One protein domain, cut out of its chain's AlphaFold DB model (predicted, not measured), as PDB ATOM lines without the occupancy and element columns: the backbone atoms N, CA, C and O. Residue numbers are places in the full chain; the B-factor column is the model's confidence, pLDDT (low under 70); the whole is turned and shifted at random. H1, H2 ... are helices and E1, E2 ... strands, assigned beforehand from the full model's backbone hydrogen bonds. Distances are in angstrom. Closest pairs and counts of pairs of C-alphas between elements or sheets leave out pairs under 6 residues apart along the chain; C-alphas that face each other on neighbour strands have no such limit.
ATOM      1  N   GLU A  16     -59.029 -10.262 -15.792       96.56
ATOM      2  CA  GLU A  16     -58.804 -11.646 -15.346       96.56
ATOM      3  C   GLU A  16     -59.296 -12.715 -16.341       96.56
ATOM      4  O   GLU A  16     -58.955 -13.894 -16.245       96.56
ATOM      5  N   TYR A  17     -60.109 -12.319 -17.324       96.88
ATOM      6  CA  TYR A  17     -60.604 -13.198 -18.389       96.88
ATOM      7  C   TYR A  17     -59.770 -13.093 -19.674       96.88
ATOM      8  O   TYR A  17     -60.194 -13.580 -20.724       96.88
ATOM      9  N   GLY A  18     -58.590 -12.473 -19.604       95.38
ATOM     10  CA  GLY A  18     -57.667 -12.337 -20.730       95.38
ATOM     11  C   GLY A  18     -57.578 -10.920 -21.287       95.38
ATOM     12  O   GLY A  18     -57.498 -10.750 -22.500       95.38
ATOM     13  N   LEU A  19     -57.566  -9.911 -20.411       97.44
ATOM     14  CA  LEU A  19     -57.371  -8.497 -20.750       97.44
ATOM     15  C   LEU A  19     -58.469  -7.941 -21.663       97.44
ATOM     16  O   LEU A  19     -58.224  -7.028 -22.446       97.44
ATOM     17  N   VAL A  20     -59.679  -8.510 -21.604       98.12
ATOM     18  CA  VAL A  20     -60.700  -8.310 -22.643       98.12
ATOM     19  C   VAL A  20     -61.053  -6.831 -22.789       98.12
ATOM     20  O   VAL A  20     -61.014  -6.297 -23.891       98.12
ATOM     21  N   GLY A  21     -61.344  -6.132 -21.689       98.38
ATOM     22  CA  GLY A  21     -61.758  -4.730 -21.754       98.38
ATOM     23  C   GLY A  21     -60.703  -3.804 -22.363       98.38
ATOM     24  O   GLY A  21     -61.031  -2.990 -23.229       98.38
ATOM     25  N   SER A  22     -59.445  -3.921 -21.934       98.50
ATOM     26  CA  SER A  22     -58.354  -3.092 -22.457       98.50
ATOM     27  C   SER A  22     -57.968  -3.483 -23.881       98.50
ATOM     28  O   SER A  22     -57.747  -2.599 -24.711       98.50
ATOM     29  N   MET A  23     -57.955  -4.780 -24.207       98.06
ATOM     30  CA  MET A  23     -57.675  -5.266 -25.557       98.06
ATOM     31  C   MET A  23     -58.696  -4.738 -26.556       98.06
ATOM     32  O   MET A  23     -58.304  -4.016 -27.472       98.06
ATOM     33  N   GLU A  24     -59.989  -4.982 -26.341       98.31
ATOM     34  CA  GLU A  24     -61.051  -4.526 -27.248       98.31
ATOM     35  C   GLU A  24     -61.009  -3.005 -27.451       98.31
ATOM     36  O   GLU A  24     -61.152  -2.506 -28.569       98.31
ATOM     37  N   TRP A  25     -60.719  -2.243 -26.390       98.38
ATOM     38  CA  TRP A  25     -60.577  -0.794 -26.503       98.38
ATOM     39  C   TRP A  25     -59.367  -0.386 -27.352       98.38
ATOM     40  O   TRP A  25     -59.482   0.487 -28.218       98.38
ATOM     41  N   THR A  26     -58.212  -1.029 -27.153       98.19
ATOM     42  CA  THR A  26     -57.031  -0.778 -27.994       98.19
ATOM     43  C   THR A  26     -57.261  -1.175 -29.447       98.19
ATOM     44  O   THR A  26     -56.736  -0.513 -30.340       98.19
ATOM     45  N   GLU A  27     -58.068  -2.201 -29.717       98.06
ATOM     46  CA  GLU A  27     -58.436  -2.595 -31.074       98.06
ATOM     47  C   GLU A  27     -59.362  -1.565 -31.723       98.06
ATOM     48  O   GLU A  27     -59.041  -1.033 -32.794       98.06
ATOM     49  N   GLN A  28     -60.454  -1.218 -31.037       98.56
ATOM     50  CA  GLN A  28     -61.461  -0.272 -31.508       98.56
ATOM     51  C   GLN A  28     -60.870   1.115 -31.795       98.56
ATOM     52  O   GLN A  28     -61.223   1.745 -32.795       98.56
ATOM     53  N   PHE A  29     -59.962   1.600 -30.943       98.19
ATOM     54  CA  PHE A  29     -59.394   2.949 -31.040       98.19
ATOM     55  C   PHE A  29     -57.937   2.984 -31.515       98.19
ATOM     56  O   PHE A  29     -57.303   4.039 -31.466       98.19
ATOM     57  N   SER A  30     -57.419   1.867 -32.031       97.81
ATOM     58  CA  SER A  30     -56.017   1.676 -32.439       97.81
ATOM     59  C   SER A  30     -55.408   2.869 -33.178       97.81
ATOM     60  O   SER A  30     -54.406   3.419 -32.730       97.81
ATOM     61  N   LYS A  31     -56.045   3.336 -34.258       97.00
ATOM     62  CA  LYS A  31     -55.558   4.477 -35.051       97.00
ATOM     63  C   LYS A  31     -55.443   5.764 -34.229       97.00
ATOM     64  O   LYS A  31     -54.451   6.477 -34.311       97.00
ATOM     65  N   GLN A  32     -56.460   6.068 -33.426       97.94
ATOM     66  CA  GLN A  32     -56.480   7.293 -32.626       97.94
ATOM     67  C   GLN A  32     -55.423   7.258 -31.525       97.94
ATOM     68  O   GLN A  32     -54.797   8.278 -31.250       97.94
ATOM     69  N   LEU A  33     -55.235   6.094 -30.904       98.06
ATOM     70  CA  LEU A  33     -54.254   5.900 -29.844       98.06
ATOM     71  C   LEU A  33     -52.836   5.918 -30.394       98.06
ATOM     72  O   LEU A  33     -51.996   6.608 -29.835       98.06
ATOM     73  N   GLN A  34     -52.584   5.254 -31.518       96.44
ATOM     74  CA  GLN A  34     -51.274   5.263 -32.160       96.44
ATOM     75  C   GLN A  34     -50.834   6.683 -32.556       96.44
ATOM     76  O   GLN A  34     -49.677   7.041 -32.361       96.44
ATOM     77  N   ASP A  35     -51.763   7.515 -33.037       96.81
ATOM     78  CA  ASP A  35     -51.455   8.888 -33.454       96.81
ATOM     79  C   ASP A  35     -51.313   9.880 -32.280       96.81
ATOM     80  O   ASP A  35     -50.768  10.972 -32.458       96.81
ATOM     81  N   ARG A  36     -51.875   9.579 -31.095       97.56
ATOM     82  CA  ARG A  36     -52.098  10.599 -30.041       97.56
ATOM     83  C   ARG A  36     -51.689  10.197 -28.629       97.56
ATOM     84  O   ARG A  36     -51.456  11.089 -27.810       97.56
ATOM     85  N   ALA A  37     -51.660   8.908 -28.306       98.00
ATOM     86  CA  ALA A  37     -51.331   8.443 -26.967       98.00
ATOM     87  C   ALA A  37     -49.825   8.597 -26.730       98.00
ATOM     88  O   ALA A  37     -49.003   8.045 -27.453       98.00
ATOM     89  N   VAL A  38     -49.469   9.372 -25.707       97.88
ATOM     90  CA  VAL A  38     -48.063   9.633 -25.367       97.88
ATOM     91  C   VAL A  38     -47.475   8.479 -24.558       97.88
ATOM     92  O   VAL A  38     -46.343   8.080 -24.802       97.88
ATOM     93  N   ALA A  39     -48.236   7.963 -23.592       98.06
ATOM     94  CA  ALA A  39     -47.867   6.836 -22.745       98.06
ATOM     95  C   ALA A  39     -49.123   6.220 -22.114       98.06
ATOM     96  O   ALA A  39     -50.141   6.905 -21.975       98.06
ATOM     97  N   TYR A  40     -49.029   4.960 -21.692       98.50
ATOM     98  CA  TYR A  40     -50.041   4.286 -20.877       98.50
ATOM     99  C   TYR A  40     -49.440   3.907 -19.517       98.50
ATOM    100  O   TYR A  40     -48.420   3.218 -19.447       98.50
ATOM    101  N   LEU A  41     -50.046   4.394 -18.434       98.31
ATOM    102  CA  LEU A  41     -49.579   4.156 -17.069       98.31
ATOM    103  C   LEU A  41     -50.555   3.204 -16.377       98.31
ATOM    104  O   LEU A  41     -51.714   3.547 -16.166       98.31
ATOM    105  N   ASN A  42     -50.069   2.020 -16.034       98.50
ATOM    106  CA  ASN A  42     -50.830   0.947 -15.427       98.50
ATOM    107  C   ASN A  42     -50.588   0.897 -13.918       98.50
ATOM    108  O   ASN A  42     -49.443   0.913 -13.453       98.50
ATOM    109  N   VAL A  43     -51.680   0.791 -13.169       97.50
ATOM    110  CA  VAL A  43     -51.680   0.454 -11.746       97.50
ATOM    111  C   VAL A  43     -52.793  -0.562 -11.550       97.50
ATOM    112  O   VAL A  43     -53.956  -0.198 -11.431       97.50
ATOM    113  N   ASP A  44     -52.410  -1.828 -11.577       94.19
ATOM    114  CA  ASP A  44     -53.301  -2.963 -11.361       94.19
ATOM    115  C   ASP A  44     -53.362  -3.258  -9.852       94.19
ATOM    116  O   ASP A  44     -54.171  -2.691  -9.116       94.19
ATOM    117  N   MET A  45     -52.371  -3.988  -9.339       94.00
ATOM    118  CA  MET A  45     -52.139  -4.114  -7.904       94.00
ATOM    119  C   MET A  45     -51.169  -3.041  -7.424       94.00
ATOM    120  O   MET A  45     -49.962  -3.180  -7.602       94.00
ATOM    121  N   ALA A  46     -51.679  -1.996  -6.769       96.19
ATOM    122  CA  ALA A  46     -50.842  -0.919  -6.236       96.19
ATOM    123  C   ALA A  46     -49.879  -1.397  -5.133       96.19
ATOM    124  O   ALA A  46     -48.730  -0.953  -5.087       96.19
ATOM    125  N   ILE A  47     -50.337  -2.300  -4.256       95.75
ATOM    126  CA  ILE A  47     -49.591  -2.798  -3.094       95.75
ATOM    127  C   ILE A  47     -49.650  -4.330  -3.065       95.75
ATOM    128  O   ILE A  47     -50.674  -4.917  -2.739       95.75
ATOM    129  N   GLU A  48     -48.528  -4.972  -3.369       94.38
ATOM    130  CA  GLU A  48     -48.303  -6.419  -3.231       94.38
ATOM    131  C   GLU A  48     -47.452  -6.737  -1.982       94.38
ATOM    132  O   GLU A  48     -47.470  -7.843  -1.454       94.38
ATOM    133  N   GLY A  49     -46.714  -5.750  -1.475       94.06
ATOM    134  CA  GLY A  49     -45.941  -5.822  -0.236       94.06
ATOM    135  C   GLY A  49     -45.438  -4.439   0.165       94.06
ATOM    136  O   GLY A  49     -45.618  -3.482  -0.576       94.06
ATOM    137  N   ASN A  50     -44.812  -4.309   1.331       94.12
ATOM    138  CA  ASN A  50     -44.336  -3.023   1.865       94.12
ATOM    139  C   ASN A  50     -42.807  -2.861   1.800       94.12
ATOM    140  O   ASN A  50     -42.247  -1.994   2.465       94.12
ATOM    141  N   TYR A  51     -42.117  -3.702   1.027       95.94
ATOM    142  CA  TYR A  51     -40.661  -3.714   1.001       95.94
ATOM    143  C   TYR A  51     -40.110  -2.577   0.137       95.94
ATOM    144  O   TYR A  51     -39.287  -1.795   0.593       95.94
ATOM    145  N   THR A  52     -40.524  -2.451  -1.117       97.56
ATOM    146  CA  THR A  52     -39.987  -1.398  -1.993       97.56
ATOM    147  C   THR A  52     -40.850  -1.207  -3.229       97.56
ATOM    148  O   THR A  52     -41.672  -2.064  -3.556       97.56
ATOM    149  N   LEU A  53     -40.626  -0.109  -3.952       97.81
ATOM    150  CA  LEU A  53     -41.152   0.083  -5.297       97.81
ATOM    151  C   LEU A  53     -40.619  -0.997  -6.257       97.81
ATOM    152  O   LEU A  53     -39.440  -1.358  -6.217       97.81
ATOM    153  N   ARG A  54     -41.487  -1.474  -7.148       96.81
ATOM    154  CA  ARG A  54     -41.162  -2.272  -8.331       96.81
ATOM    155  C   ARG A  54     -41.865  -1.668  -9.533       96.81
ATOM    156  O   ARG A  54     -43.064  -1.395  -9.497       96.81
ATOM    157  N   THR A  55     -41.119  -1.522 -10.614       96.81
ATOM    158  CA  THR A  55     -41.619  -0.941 -11.855       96.81
ATOM    159  C   THR A  55     -41.242  -1.812 -13.045       96.81
ATOM    160  O   THR A  55     -40.116  -2.311 -13.142       96.81
ATOM    161  N   LYS A  56     -42.191  -1.984 -13.969       97.44
ATOM    162  CA  LYS A  56     -41.940  -2.505 -15.318       97.44
ATOM    163  C   LYS A  56     -42.183  -1.377 -16.299       97.44
ATOM    164  O   LYS A  56     -43.211  -0.717 -16.203       97.44
ATOM    165  N   SER A  57     -41.277  -1.122 -17.232       97.50
ATOM    166  CA  SER A  57     -41.459   0.019 -18.125       97.50
ATOM    167  C   SER A  57     -40.779  -0.143 -19.478       97.50
ATOM    168  O   SER A  57     -39.811  -0.892 -19.621       97.50
ATOM    169  N   ALA A  58     -41.282   0.588 -20.472       97.56
ATOM    170  CA  ALA A  58     -40.558   0.863 -21.702       97.56
ATOM    171  C   ALA A  58     -39.347   1.780 -21.407       97.56
ATOM    172  O   ALA A  58     -39.503   2.745 -20.655       97.56
ATOM    173  N   PRO A  59     -38.167   1.560 -22.025       96.31
ATOM    174  CA  PRO A  59     -36.962   2.374 -21.793       96.31
ATOM    175  C   PRO A  59     -37.171   3.889 -21.905       96.31
ATOM    176  O   PRO A  59     -36.586   4.656 -21.146       96.31
ATOM    177  N   LEU A  60     -38.072   4.321 -22.794       97.50
ATOM    178  CA  LEU A  60     -38.429   5.732 -22.997       97.50
ATOM    179  C   LEU A  60     -39.003   6.421 -21.747       97.50
ATOM    180  O   LEU A  60     -39.036   7.648 -21.695       97.50
ATOM    181  N   LEU A  61     -39.469   5.660 -20.755       98.12
ATOM    182  CA  LEU A  61     -40.087   6.180 -19.536       98.12
ATOM    183  C   LEU A  61     -39.188   6.045 -18.294       98.12
ATOM    184  O   LEU A  61     -39.612   6.407 -17.198       98.12
ATOM    185  N   TYR A  62     -37.950   5.559 -18.422       97.62
ATOM    186  CA  TYR A  62     -37.102   5.292 -17.252       97.62
ATOM    187  C   TYR A  62     -36.787   6.571 -16.470       97.62
ATOM    188  O   TYR A  62     -37.021   6.638 -15.263       97.62
ATOM    189  N   ASP A  63     -36.346   7.618 -17.168       98.00
ATOM    190  CA  ASP A  63     -35.943   8.875 -16.534       98.00
ATOM    191  C   ASP A  63     -37.103   9.572 -15.823       98.00
ATOM    192  O   ASP A  63     -36.925  10.101 -14.725       98.00
ATOM    193  N   VAL A  64     -38.311   9.555 -16.403       97.81
ATOM    194  CA  VAL A  64     -39.478  10.170 -15.753       97.81
ATOM    195  C   VAL A  64     -39.856   9.423 -14.475       97.81
ATOM    196  O   VAL A  64     -40.189  10.064 -13.480       97.81
ATOM    197  N   VAL A  65     -39.721   8.095 -14.448       98.25
ATOM    198  CA  VAL A  65     -39.971   7.285 -13.247       98.25
ATOM    199  C   VAL A  65     -38.916   7.552 -12.171       98.25
ATOM    200  O   VAL A  65     -39.263   7.753 -11.004       98.25
ATOM    201  N   TYR A  66     -37.633   7.620 -12.537       98.44
ATOM    202  CA  TYR A  66     -36.566   7.965 -11.590       98.44
ATOM    203  C   TYR A  66     -36.745   9.375 -11.020       98.44
ATOM    204  O   TYR A  66     -36.663   9.577  -9.811       98.44
ATOM    205  N   ASN A  67     -37.035  10.357 -11.871       98.62
ATOM    206  CA  ASN A  67     -37.212  11.741 -11.438       98.62
ATOM    207  C   ASN A  67     -38.473  11.930 -10.591       98.62
ATOM    208  O   ASN A  67     -38.446  12.709  -9.639       98.62
ATOM    209  N   ALA A  68     -39.562  11.220 -10.900       98.50
ATOM    210  CA  ALA A  68     -40.769  11.239 -10.082       98.50
ATOM    211  C   ALA A  68     -40.516  10.601  -8.708       98.50
ATOM    212  O   ALA A  68     -40.817  11.212  -7.690       98.50
ATOM    213  N   SER A  69     -39.899   9.417  -8.654       98.50
ATOM    214  CA  SER A  69     -39.645   8.708  -7.386       98.50
ATOM    215  C   SER A  69     -38.684   9.444  -6.444       98.50
ATOM    216  O   SER A  69     -38.830   9.321  -5.230       98.50
ATOM    217  N   LYS A  70     -37.767  10.268  -6.971       98.75
ATOM    218  CA  LYS A  70     -36.921  11.192  -6.184       98.75
ATOM    219  C   LYS A  70     -37.692  12.352  -5.545       98.75
ATOM    220  O   LYS A  70     -37.144  13.063  -4.712       98.75
ATOM    221  N   GLN A  71     -38.936  12.589  -5.954       98.69
ATOM    222  CA  GLN A  71     -39.791  13.655  -5.418       98.69
ATOM    223  C   GLN A  71     -40.898  13.119  -4.505       98.69
ATOM    224  O   GLN A  71     -41.598  13.906  -3.874       98.69
ATOM    225  N   VAL A  72     -41.068  11.796  -4.425       98.44
ATOM    226  CA  VAL A  72     -42.071  11.165  -3.562       98.44
ATOM    227  C   VAL A  72     -41.426  10.854  -2.210       98.44
ATOM    228  O   VAL A  72     -40.479  10.062  -2.175       98.44
ATOM    229  N   PRO A  73     -41.916  11.440  -1.099       98.56
ATOM    230  CA  PRO A  73     -41.429  11.116   0.236       98.56
ATOM    231  C   PRO A  73     -41.585   9.630   0.540       98.56
ATOM    232  O   PRO A  73     -42.563   8.998   0.140       98.56
ATOM    233  N   ASN A  74     -40.628   9.077   1.271       98.12
ATOM    234  CA  ASN A  74     -40.690   7.693   1.692       98.12
ATOM    235  C   ASN A  74     -41.826   7.495   2.714       98.12
ATOM    236  O   ASN A  74     -41.864   8.222   3.711       98.12
ATOM    237  N   PRO A  75     -42.747   6.539   2.495       95.62
ATOM    238  CA  PRO A  75     -43.838   6.287   3.430       95.62
ATOM    239  C   PRO A  75     -43.391   5.591   4.726       95.62
ATOM    240  O   PRO A  75     -44.174   5.562   5.672       95.62
ATOM    241  N   ASP A  76     -42.177   5.025   4.786       96.31
ATOM    242  CA  ASP A  76     -41.656   4.320   5.962       96.31
ATOM    243  C   ASP A  76     -40.780   5.248   6.837       96.31
ATOM    244  O   ASP A  76     -39.666   5.609   6.435       96.31
ATOM    245  N   PRO A  77     -41.218   5.615   8.060       97.06
ATOM    246  CA  PRO A  77     -40.438   6.467   8.959       97.06
ATOM    247  C   PRO A  77     -39.072   5.889   9.342       97.06
ATOM    248  O   PRO A  77     -38.144   6.657   9.602       97.06
ATOM    249  N   ALA A  78     -38.924   4.561   9.384       97.31
ATOM    250  CA  ALA A  78     -37.648   3.922   9.694       97.31
ATOM    251  C   ALA A  78     -36.637   4.111   8.554       97.31
ATOM    252  O   ALA A  78     -35.455   4.346   8.804       97.31
ATOM    253  N   GLU A  79     -37.101   4.079   7.304       98.00
ATOM    254  CA  GLU A  79     -36.270   4.374   6.136       98.00
ATOM    255  C   GLU A  79     -35.860   5.851   6.112       98.00
ATOM    256  O   GLU A  79     -34.680   6.157   5.927       98.00
ATOM    257  N   VAL A  80     -36.800   6.763   6.395       98.31
ATOM    258  CA  VAL A  80     -36.510   8.202   6.518       98.31
ATOM    259  C   VAL A  80     -35.459   8.455   7.603       98.31
ATOM    260  O   VAL A  80     -34.463   9.130   7.343       98.31
ATOM    261  N   ALA A  81     -35.636   7.876   8.796       98.25
ATOM    262  CA  ALA A  81     -34.690   8.005   9.908       98.25
ATOM    263  C   ALA A  81     -33.301   7.436   9.574       98.25
ATOM    264  O   ALA A  81     -32.290   7.923  10.075       98.25
ATOM    265  N   ALA A  82     -33.243   6.438   8.693       98.12
ATOM    266  CA  ALA A  82     -32.013   5.835   8.200       98.12
ATOM    267  C   ALA A  82     -31.424   6.551   6.964       98.12
ATOM    268  O   ALA A  82     -30.574   5.979   6.275       98.12
ATOM    269  N   GLY A  83     -31.859   7.781   6.672       98.19
ATOM    270  CA  GLY A  83     -31.296   8.622   5.613       98.19
ATOM    271  C   GLY A  83     -31.831   8.335   4.208       98.19
ATOM    272  O   GLY A  83     -31.175   8.702   3.238       98.19
ATOM    273  N   ARG A  84     -32.998   7.689   4.079       98.38
ATOM    274  CA  ARG A  84     -33.666   7.395   2.796       98.38
ATOM    275  C   ARG A  84     -34.984   8.172   2.685       98.38
ATOM    276  O   ARG A  84     -36.055   7.588   2.855       98.38
ATOM    277  N   PRO A  85     -34.928   9.500   2.468       98.31
ATOM    278  CA  PRO A  85     -36.096  10.378   2.540       98.31
ATOM    279  C   PRO A  85     -37.119  10.171   1.418       98.31
ATOM    280  O   PRO A  85     -38.256  10.619   1.564       98.31
ATOM    281  N   THR A  86     -36.756   9.517   0.312       98.75
ATOM    282  CA  THR A  86     -37.626   9.338  -0.859       98.75
ATOM    283  C   THR A  86     -37.843   7.868  -1.205       98.75
ATOM    284  O   THR A  86     -37.062   6.993  -0.826       98.75
ATOM    285  N   VAL A  87     -38.898   7.591  -1.977       98.38
ATOM    286  CA  VAL A  87     -39.161   6.247  -2.521       98.38
ATOM    287  C   VAL A  87     -37.992   5.758  -3.383       98.38
ATOM    288  O   VAL A  87     -37.669   4.569  -3.358       98.38
ATOM    289  N   TYR A  88     -37.329   6.662  -4.114       98.62
ATOM    290  CA  TYR A  88     -36.153   6.330  -4.920       98.62
ATOM    291  C   TYR A  88     -35.000   5.777  -4.078       98.62
ATOM    292  O   TYR A  88     -34.361   4.814  -4.493       98.62
ATOM    293  N   ASP A  89     -34.753   6.336  -2.893       98.50
ATOM    294  CA  ASP A  89     -33.612   5.948  -2.057       98.50
ATOM    295  C   ASP A  89     -33.734   4.497  -1.570       98.50
ATOM    296  O   ASP A  89     -32.789   3.710  -1.661       98.50
ATOM    297  N   THR A  90     -34.925   4.112  -1.102       98.25
ATOM    298  CA  THR A  90     -35.214   2.725  -0.714       98.25
ATOM    299  C   THR A  90     -35.217   1.794  -1.917       98.25
ATOM    300  O   THR A  90     -34.686   0.689  -1.827       98.25
ATOM    301  N   TRP A  91     -35.753   2.236  -3.056       98.00
ATOM    302  CA  TRP A  91     -35.763   1.440  -4.280       98.00
ATOM    303  C   TRP A  91     -34.358   1.139  -4.800       98.00
ATOM    304  O   TRP A  91     -34.060  -0.019  -5.096       98.00
ATOM    305  N   LEU A  92     -33.476   2.140  -4.826       98.00
ATOM    306  CA  LEU A  92     -32.074   1.988  -5.210       98.00
ATOM    307  C   LEU A  92     -31.339   1.011  -4.292       98.00
ATOM    308  O   LEU A  92     -30.613   0.147  -4.779       98.00
ATOM    309  N   LEU A  93     -31.549   1.123  -2.979       96.81
ATOM    310  CA  LEU A  93     -30.917   0.236  -2.006       96.81
ATOM    311  C   LEU A  93     -31.416  -1.210  -2.134       96.81
ATOM    312  O   LEU A  93     -30.618  -2.144  -2.132       96.81
ATOM    313  N   ARG A  94     -32.738  -1.397  -2.195       95.81
ATOM    314  CA  ARG A  94     -33.375  -2.716  -2.068       95.81
ATOM    315  C   ARG A  94     -33.454  -3.481  -3.389       95.81
ATOM    316  O   ARG A  94     -33.533  -4.705  -3.377       95.81
ATOM    317  N   ARG A  95     -33.438  -2.795  -4.537       95.38
ATOM    318  CA  ARG A  95     -33.433  -3.415  -5.871       95.38
ATOM    319  C   ARG A  95     -32.477  -2.670  -6.808       95.38
ATOM    320  O   ARG A  95     -32.958  -1.993  -7.712       95.38
ATOM    321  N   PRO A  96     -31.151  -2.785  -6.645       95.81
ATOM    322  CA  PRO A  96     -30.198  -2.186  -7.575       95.81
ATOM    323  C   PRO A  96     -30.226  -2.886  -8.941       95.81
ATOM    324  O   PRO A  96     -30.472  -4.093  -9.039       95.81
ATOM    325  N   ASP A  97     -29.962  -2.134 -10.006       95.44
ATOM    326  CA  ASP A  97     -29.777  -2.689 -11.342       95.44
ATOM    327  C   ASP A  97     -28.421  -3.404 -11.445       95.44
ATOM    328  O   ASP A  97     -27.377  -2.854 -11.091       95.44
ATOM    329  N   ALA A  98     -28.432  -4.648 -11.927       93.31
ATOM    330  CA  ALA A  98     -27.227  -5.472 -12.011       93.31
ATOM    331  C   ALA A  98     -26.269  -5.034 -13.132       93.31
ATOM    332  O   ALA A  98     -25.075  -5.318 -13.060       93.31
ATOM    333  N   GLN A  99     -26.785  -4.380 -14.176       94.12
ATOM    334  CA  GLN A  99     -26.004  -3.938 -15.334       94.12
ATOM    335  C   GLN A  99     -25.570  -2.476 -15.203       94.12
ATOM    336  O   GLN A  99     -24.532  -2.098 -15.743       94.12
ATOM    337  N   HIS A 100     -26.326  -1.671 -14.453       93.44
ATOM    338  CA  HIS A 100     -26.070  -0.248 -14.246       93.44
ATOM    339  C   HIS A 100     -25.986   0.084 -12.749       93.44
ATOM    340  O   HIS A 100     -26.938   0.627 -12.175       93.44
ATOM    341  N   PRO A 101     -24.846  -0.217 -12.095       88.31
ATOM    342  CA  PRO A 101     -24.641   0.115 -10.692       88.31
ATOM    343  C   PRO A 101     -24.930   1.596 -10.415       88.31
ATOM    344  O   PRO A 101     -24.433   2.477 -11.117       88.31
ATOM    345  N   GLY A 102     -25.734   1.871  -9.386       95.06
ATOM    346  CA  GLY A 102     -26.165   3.229  -9.029       95.06
ATOM    347  C   GLY A 102     -27.540   3.633  -9.573       95.06
ATOM    348  O   GLY A 102     -28.026   4.706  -9.222       95.06
ATOM    349  N   LEU A 103     -28.194   2.778 -10.363       97.00
ATOM    350  CA  LEU A 103     -29.606   2.919 -10.714       97.00
ATOM    351  C   LEU A 103     -30.442   1.819 -10.052       97.00
ATOM    352  O   LEU A 103     -29.962   0.694  -9.893       97.00
ATOM    353  N   PRO A 104     -31.693   2.111  -9.659       97.38
ATOM    354  CA  PRO A 104     -32.604   1.061  -9.259       97.38
ATOM    355  C   PRO A 104     -33.040   0.238 -10.476       97.38
ATOM    356  O   PRO A 104     -33.164   0.744 -11.590       97.38
ATOM    357  N   ARG A 105     -33.309  -1.044 -10.247       96.19
ATOM    358  CA  ARG A 105     -33.709  -2.012 -11.260       96.19
ATOM    359  C   ARG A 105     -35.067  -1.647 -11.837       96.19
ATOM    360  O   ARG A 105     -36.083  -1.702 -11.138       96.19
ATOM    361  N   MET A 106     -35.082  -1.406 -13.139       95.88
ATOM    362  CA  MET A 106     -36.291  -1.299 -13.942       95.88
ATOM    363  C   MET A 106     -36.501  -2.604 -14.708       95.88
ATOM    364  O   MET A 106     -35.600  -3.099 -15.381       95.88
ATOM    365  N   GLN A 107     -37.683  -3.199 -14.599       95.69
ATOM    366  CA  GLN A 107     -37.987  -4.427 -15.328       95.69
ATOM    367  C   GLN A 107     -38.490  -4.109 -16.741       95.69
ATOM    368  O   GLN A 107     -39.191  -3.119 -16.960       95.69
ATOM    369  N   SER A 108     -38.186  -4.980 -17.702       94.12
ATOM    370  CA  SER A 108     -38.805  -4.910 -19.026       94.12
ATOM    371  C   SER A 108     -40.309  -5.144 -18.913       94.12
ATOM    372  O   SER A 108     -40.756  -6.066 -18.223       94.12
ATOM    373  N   ILE A 109     -41.096  -4.319 -19.599       94.75
ATOM    374  CA  ILE A 109     -42.545  -4.500 -19.669       94.75
ATOM    375  C   ILE A 109     -42.896  -5.548 -20.731       94.75
ATOM    376  O   ILE A 109     -42.488  -5.453 -21.887       94.75
ATOM    377  N   GLY A 110     -43.592  -6.596 -20.296       92.81
ATOM    378  CA  GLY A 110     -43.997  -7.732 -21.122       92.81
ATOM    379  C   GLY A 110     -45.512  -7.782 -21.264       92.81
ATOM    380  O   GLY A 110     -46.122  -6.806 -21.685       92.81
ATOM    381  N   SER A 111     -46.103  -8.918 -20.902       89.69
ATOM    382  CA  SER A 111     -47.552  -9.118 -20.766       89.69
ATOM    383  C   SER A 111     -47.920  -9.328 -19.286       89.69
ATOM    384  O   SER A 111     -47.027  -9.412 -18.435       89.69
ATOM    385  N   GLY A 112     -49.216  -9.439 -18.992       91.94
ATOM    386  CA  GLY A 112     -49.749  -9.800 -17.673       91.94
ATOM    387  C   GLY A 112     -50.473  -8.676 -16.933       91.94
ATOM    388  O   GLY A 112     -50.501  -8.715 -15.711       91.94
ATOM    389  N   SER A 113     -50.935  -7.652 -17.656       97.56
ATOM    390  CA  SER A 113     -51.977  -6.700 -17.238       97.56
ATOM    391  C   SER A 113     -52.398  -5.859 -18.461       97.56
ATOM    392  O   SER A 113     -51.903  -6.067 -19.581       97.56
ATOM    393  N   ASP A 114     -53.271  -4.874 -18.265       98.31
ATOM    394  CA  ASP A 114     -53.953  -4.101 -19.313       98.31
ATOM    395  C   ASP A 114     -53.037  -3.283 -20.248       98.31
ATOM    396  O   ASP A 114     -53.455  -2.848 -21.319       98.31
ATOM    397  N   TYR A 115     -51.752  -3.113 -19.920       97.88
ATOM    398  CA  TYR A 115     -50.770  -2.469 -20.806       97.88
ATOM    399  C   TYR A 115     -50.426  -3.281 -22.065       97.88
ATOM    400  O   TYR A 115     -49.756  -2.765 -22.964       97.88
ATOM    401  N   THR A 116     -50.833  -4.551 -22.135       97.50
ATOM    402  CA  THR A 116     -50.378  -5.499 -23.165       97.50
ATOM    403  C   THR A 116     -50.778  -5.065 -24.580       97.50
ATOM    404  O   THR A 116     -49.922  -5.034 -25.468       97.50
ATOM    405  N   GLY A 117     -52.041  -4.674 -24.798       97.62
ATOM    406  CA  GLY A 117     -52.511  -4.189 -26.103       97.62
ATOM    407  C   GLY A 117     -51.813  -2.892 -26.523       97.62
ATOM    408  O   GLY A 117     -51.341  -2.762 -27.651       97.62
ATOM    409  N   PHE A 118     -51.640  -1.966 -25.581       98.31
ATOM    410  CA  PHE A 118     -50.944  -0.699 -25.806       98.31
ATOM    411  C   PHE A 118     -49.488  -0.899 -26.249       98.31
ATOM    412  O   PHE A 118     -49.078  -0.361 -27.278       98.31
ATOM    413  N   GLN A 119     -48.729  -1.710 -25.509       97.06
ATOM    414  CA  GLN A 119     -47.300  -1.913 -25.749       97.06
ATOM    415  C   GLN A 119     -47.041  -2.731 -27.020       97.06
ATOM    416  O   GLN A 119     -46.232  -2.328 -27.854       97.06
ATOM    417  N   HIS A 120     -47.701  -3.883 -27.169       95.88
ATOM    418  CA  HIS A 120     -47.331  -4.863 -28.199       95.88
ATOM    419  C   HIS A 120     -48.095  -4.700 -29.506       95.88
ATOM    420  O   HIS A 120     -47.569  -5.062 -30.555       95.88
ATOM    421  N   ARG A 121     -49.323  -4.170 -29.468       95.31
ATOM    422  CA  ARG A 121     -50.158  -4.052 -30.671       95.31
ATOM    423  C   ARG A 121     -50.003  -2.704 -31.361       95.31
ATOM    424  O   ARG A 121     -49.943  -2.659 -32.585       95.31
ATOM    425  N   ILE A 122     -49.961  -1.618 -30.589       97.38
ATOM    426  CA  ILE A 122     -49.977  -0.251 -31.140       97.38
ATOM    427  C   ILE A 122     -48.718   0.566 -30.826       97.38
ATOM    428  O   ILE A 122     -48.579   1.673 -31.342       97.38
ATOM    429  N   GLY A 123     -47.777   0.015 -30.052       96.25
ATOM    430  CA  GLY A 123     -46.458   0.612 -29.814       96.25
ATOM    431  C   GLY A 123     -46.463   1.831 -28.888       96.25
ATOM    432  O   GLY A 123     -45.544   2.645 -28.950       96.25
ATOM    433  N   VAL A 124     -47.483   1.975 -28.038       98.19
ATOM    434  CA  VAL A 124     -47.533   3.031 -27.018       98.19
ATOM    435  C   VAL A 124     -46.601   2.639 -25.867       98.19
ATOM    436  O   VAL A 124     -46.712   1.519 -25.368       98.19
ATOM    437  N   PRO A 125     -45.681   3.516 -25.418       98.06
ATOM    438  CA  PRO A 125     -44.786   3.189 -24.318       98.06
ATOM    439  C   PRO A 125     -45.570   3.051 -23.009       98.06
ATOM    440  O   PRO A 125     -46.322   3.949 -22.616       98.06
ATOM    441  N   CYS A 126     -45.365   1.926 -22.326       98.44
ATOM    442  CA  CYS A 126     -46.106   1.583 -21.119       98.44
ATOM    443  C   CYS A 126     -45.244   1.585 -19.848       98.44
ATOM    444  O   CYS A 126     -44.028   1.365 -19.872       98.44
ATOM    445  N   LEU A 127     -45.909   1.784 -18.715       98.19
ATOM    446  CA  LEU A 127     -45.362   1.681 -17.364       98.19
ATOM    447  C   LEU A 127     -46.343   0.889 -16.487       98.19
ATOM    448  O   LEU A 127     -47.535   1.144 -16.557       98.19
ATOM    449  N   ASP A 128     -45.852  -0.021 -15.652       98.19
ATOM    450  CA  ASP A 128     -46.578  -0.672 -14.554       98.19
ATOM    451  C   ASP A 128     -45.847  -0.370 -13.244       98.19
ATOM    452  O   ASP A 128     -44.631  -0.573 -13.159       98.19
ATOM    453  N   ILE A 129     -46.565   0.137 -12.239       97.31
ATOM    454  CA  ILE A 129     -45.986   0.533 -10.949       97.31
ATOM    455  C   ILE A 129     -46.711  -0.169  -9.814       97.31
ATOM    456  O   ILE A 129     -47.939  -0.157  -9.758       97.31
ATOM    457  N   ARG A 130     -45.938  -0.699  -8.861       96.94
ATOM    458  CA  ARG A 130     -46.460  -1.163  -7.576       96.94
ATOM    459  C   ARG A 130     -45.420  -1.152  -6.469       96.94
ATOM    460  O   ARG A 130     -44.220  -1.135  -6.730       96.94
ATOM    461  N   TYR A 131     -45.879  -1.232  -5.231       97.56
ATOM    462  CA  TYR A 131     -45.062  -1.673  -4.106       97.56
ATOM    463  C   TYR A 131     -45.100  -3.197  -4.000       97.56
ATOM    464  O   TYR A 131     -46.128  -3.814  -4.261       97.56
ATOM    465  N   THR A 132     -43.979  -3.815  -3.644       96.19
ATOM    466  CA  THR A 132     -43.822  -5.276  -3.633       96.19
ATOM    467  C   THR A 132     -43.091  -5.747  -2.377       96.19
ATOM    468  O   THR A 132     -42.632  -4.937  -1.568       96.19
ATOM    469  N   HIS A 133     -43.004  -7.061  -2.196       93.50
ATOM    470  CA  HIS A 133     -42.270  -7.711  -1.112       93.50
ATOM    471  C   HIS A 133     -40.774  -7.875  -1.456       93.50
ATOM    472  O   HIS A 133     -40.304  -7.537  -2.551       93.50
ATOM    473  N   ASP A 134     -40.010  -8.400  -0.498       91.81
ATOM    474  CA  ASP A 134     -38.642  -8.862  -0.730       91.81
ATOM    475  C   ASP A 134     -38.672 -10.117  -1.621       91.81
ATOM    476  O   ASP A 134     -39.430 -11.054  -1.351       91.81
ATOM    477  N   ASP A 135     -37.879 -10.133  -2.696       79.44
ATOM    478  CA  ASP A 135     -37.781 -11.280  -3.611       79.44
ATOM    479  C   ASP A 135     -37.266 -12.534  -2.884       79.44
ATOM    480  O   ASP A 135     -37.635 -13.655  -3.233       79.44
ATOM    481  N   VAL A 136     -36.433 -12.365  -1.848       74.44
ATOM    482  CA  VAL A 136     -35.870 -13.485  -1.082       74.44
ATOM    483  C   VAL A 136     -36.949 -14.179  -0.252       74.44
ATOM    484  O   VAL A 136     -36.959 -15.405  -0.166       74.44
TER     485      VAL A 136
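Overview. This is residues 16 to 136 of the 144 residues of the protein "Peptidase_M28 domain-containing protein" of Hyalella azteca (UniProt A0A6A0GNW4). Picture a narrow three-stranded sheet in the middle of an elongated body, with H3 over one face and H6 over the other: three layers, helices on both faces. H1 and H2 lie beyond one end of the sheet, H4 and H5 towards the other. The printed part has 121 residues, with named elements in the order H1 H2 E1 E2 H3 H4 H5 H6 E3, class mixed; the mixed sheet runs E1, E3, E2. It is only just compact, close to loose, with a radius of gyration of the C-alphas of 15.9 A and spans of 50 by 27 by 25 A.

Arrangement. Start at inner strand E3, residues 126 to 132. Parallel to it is E1, residues 40 to 42, with N 42 and O 127 within hydrogen-bond range at 2.7 A; antiparallel is E2, residues 52 to 57, with N 54 and O 130 at 2.8 A. H3, residues 59 to 69, is on the sheet at a height of 9.2 A; H6, residues 115 to 121, is on the opposite face at 8.6 A. H6 touches H1, residues 20 to 28, closest at the C-alphas of Met 23 and Gly 117, 5.3 A. H2, residues 30 to 36, is near H6. H5, residues 87 to 94, only grazes the sheet; H4, residues 77 to 81, is close to H5 but not clearly touching, at 7.1 A between the C-alphas of Glu 79 and Thr 90. O i to N i+4 pairs are within range throughout H1, H2, H4, H5 and H6, but 5 of 7 in H3.

Along the chain. Find C-alpha 20 at (-60.700, -8.310, -22.643), where H1 begins. E3 runs 18.9 A, to C-alpha 132 at (-43.822, -5.276, -3.633); E2 spans 16.3 A and H3 16.0 A.

Size, cuts and confidence. The printed part has no cut; H5 to H6 is a long link. No printed residue is under 70 in pLDDT.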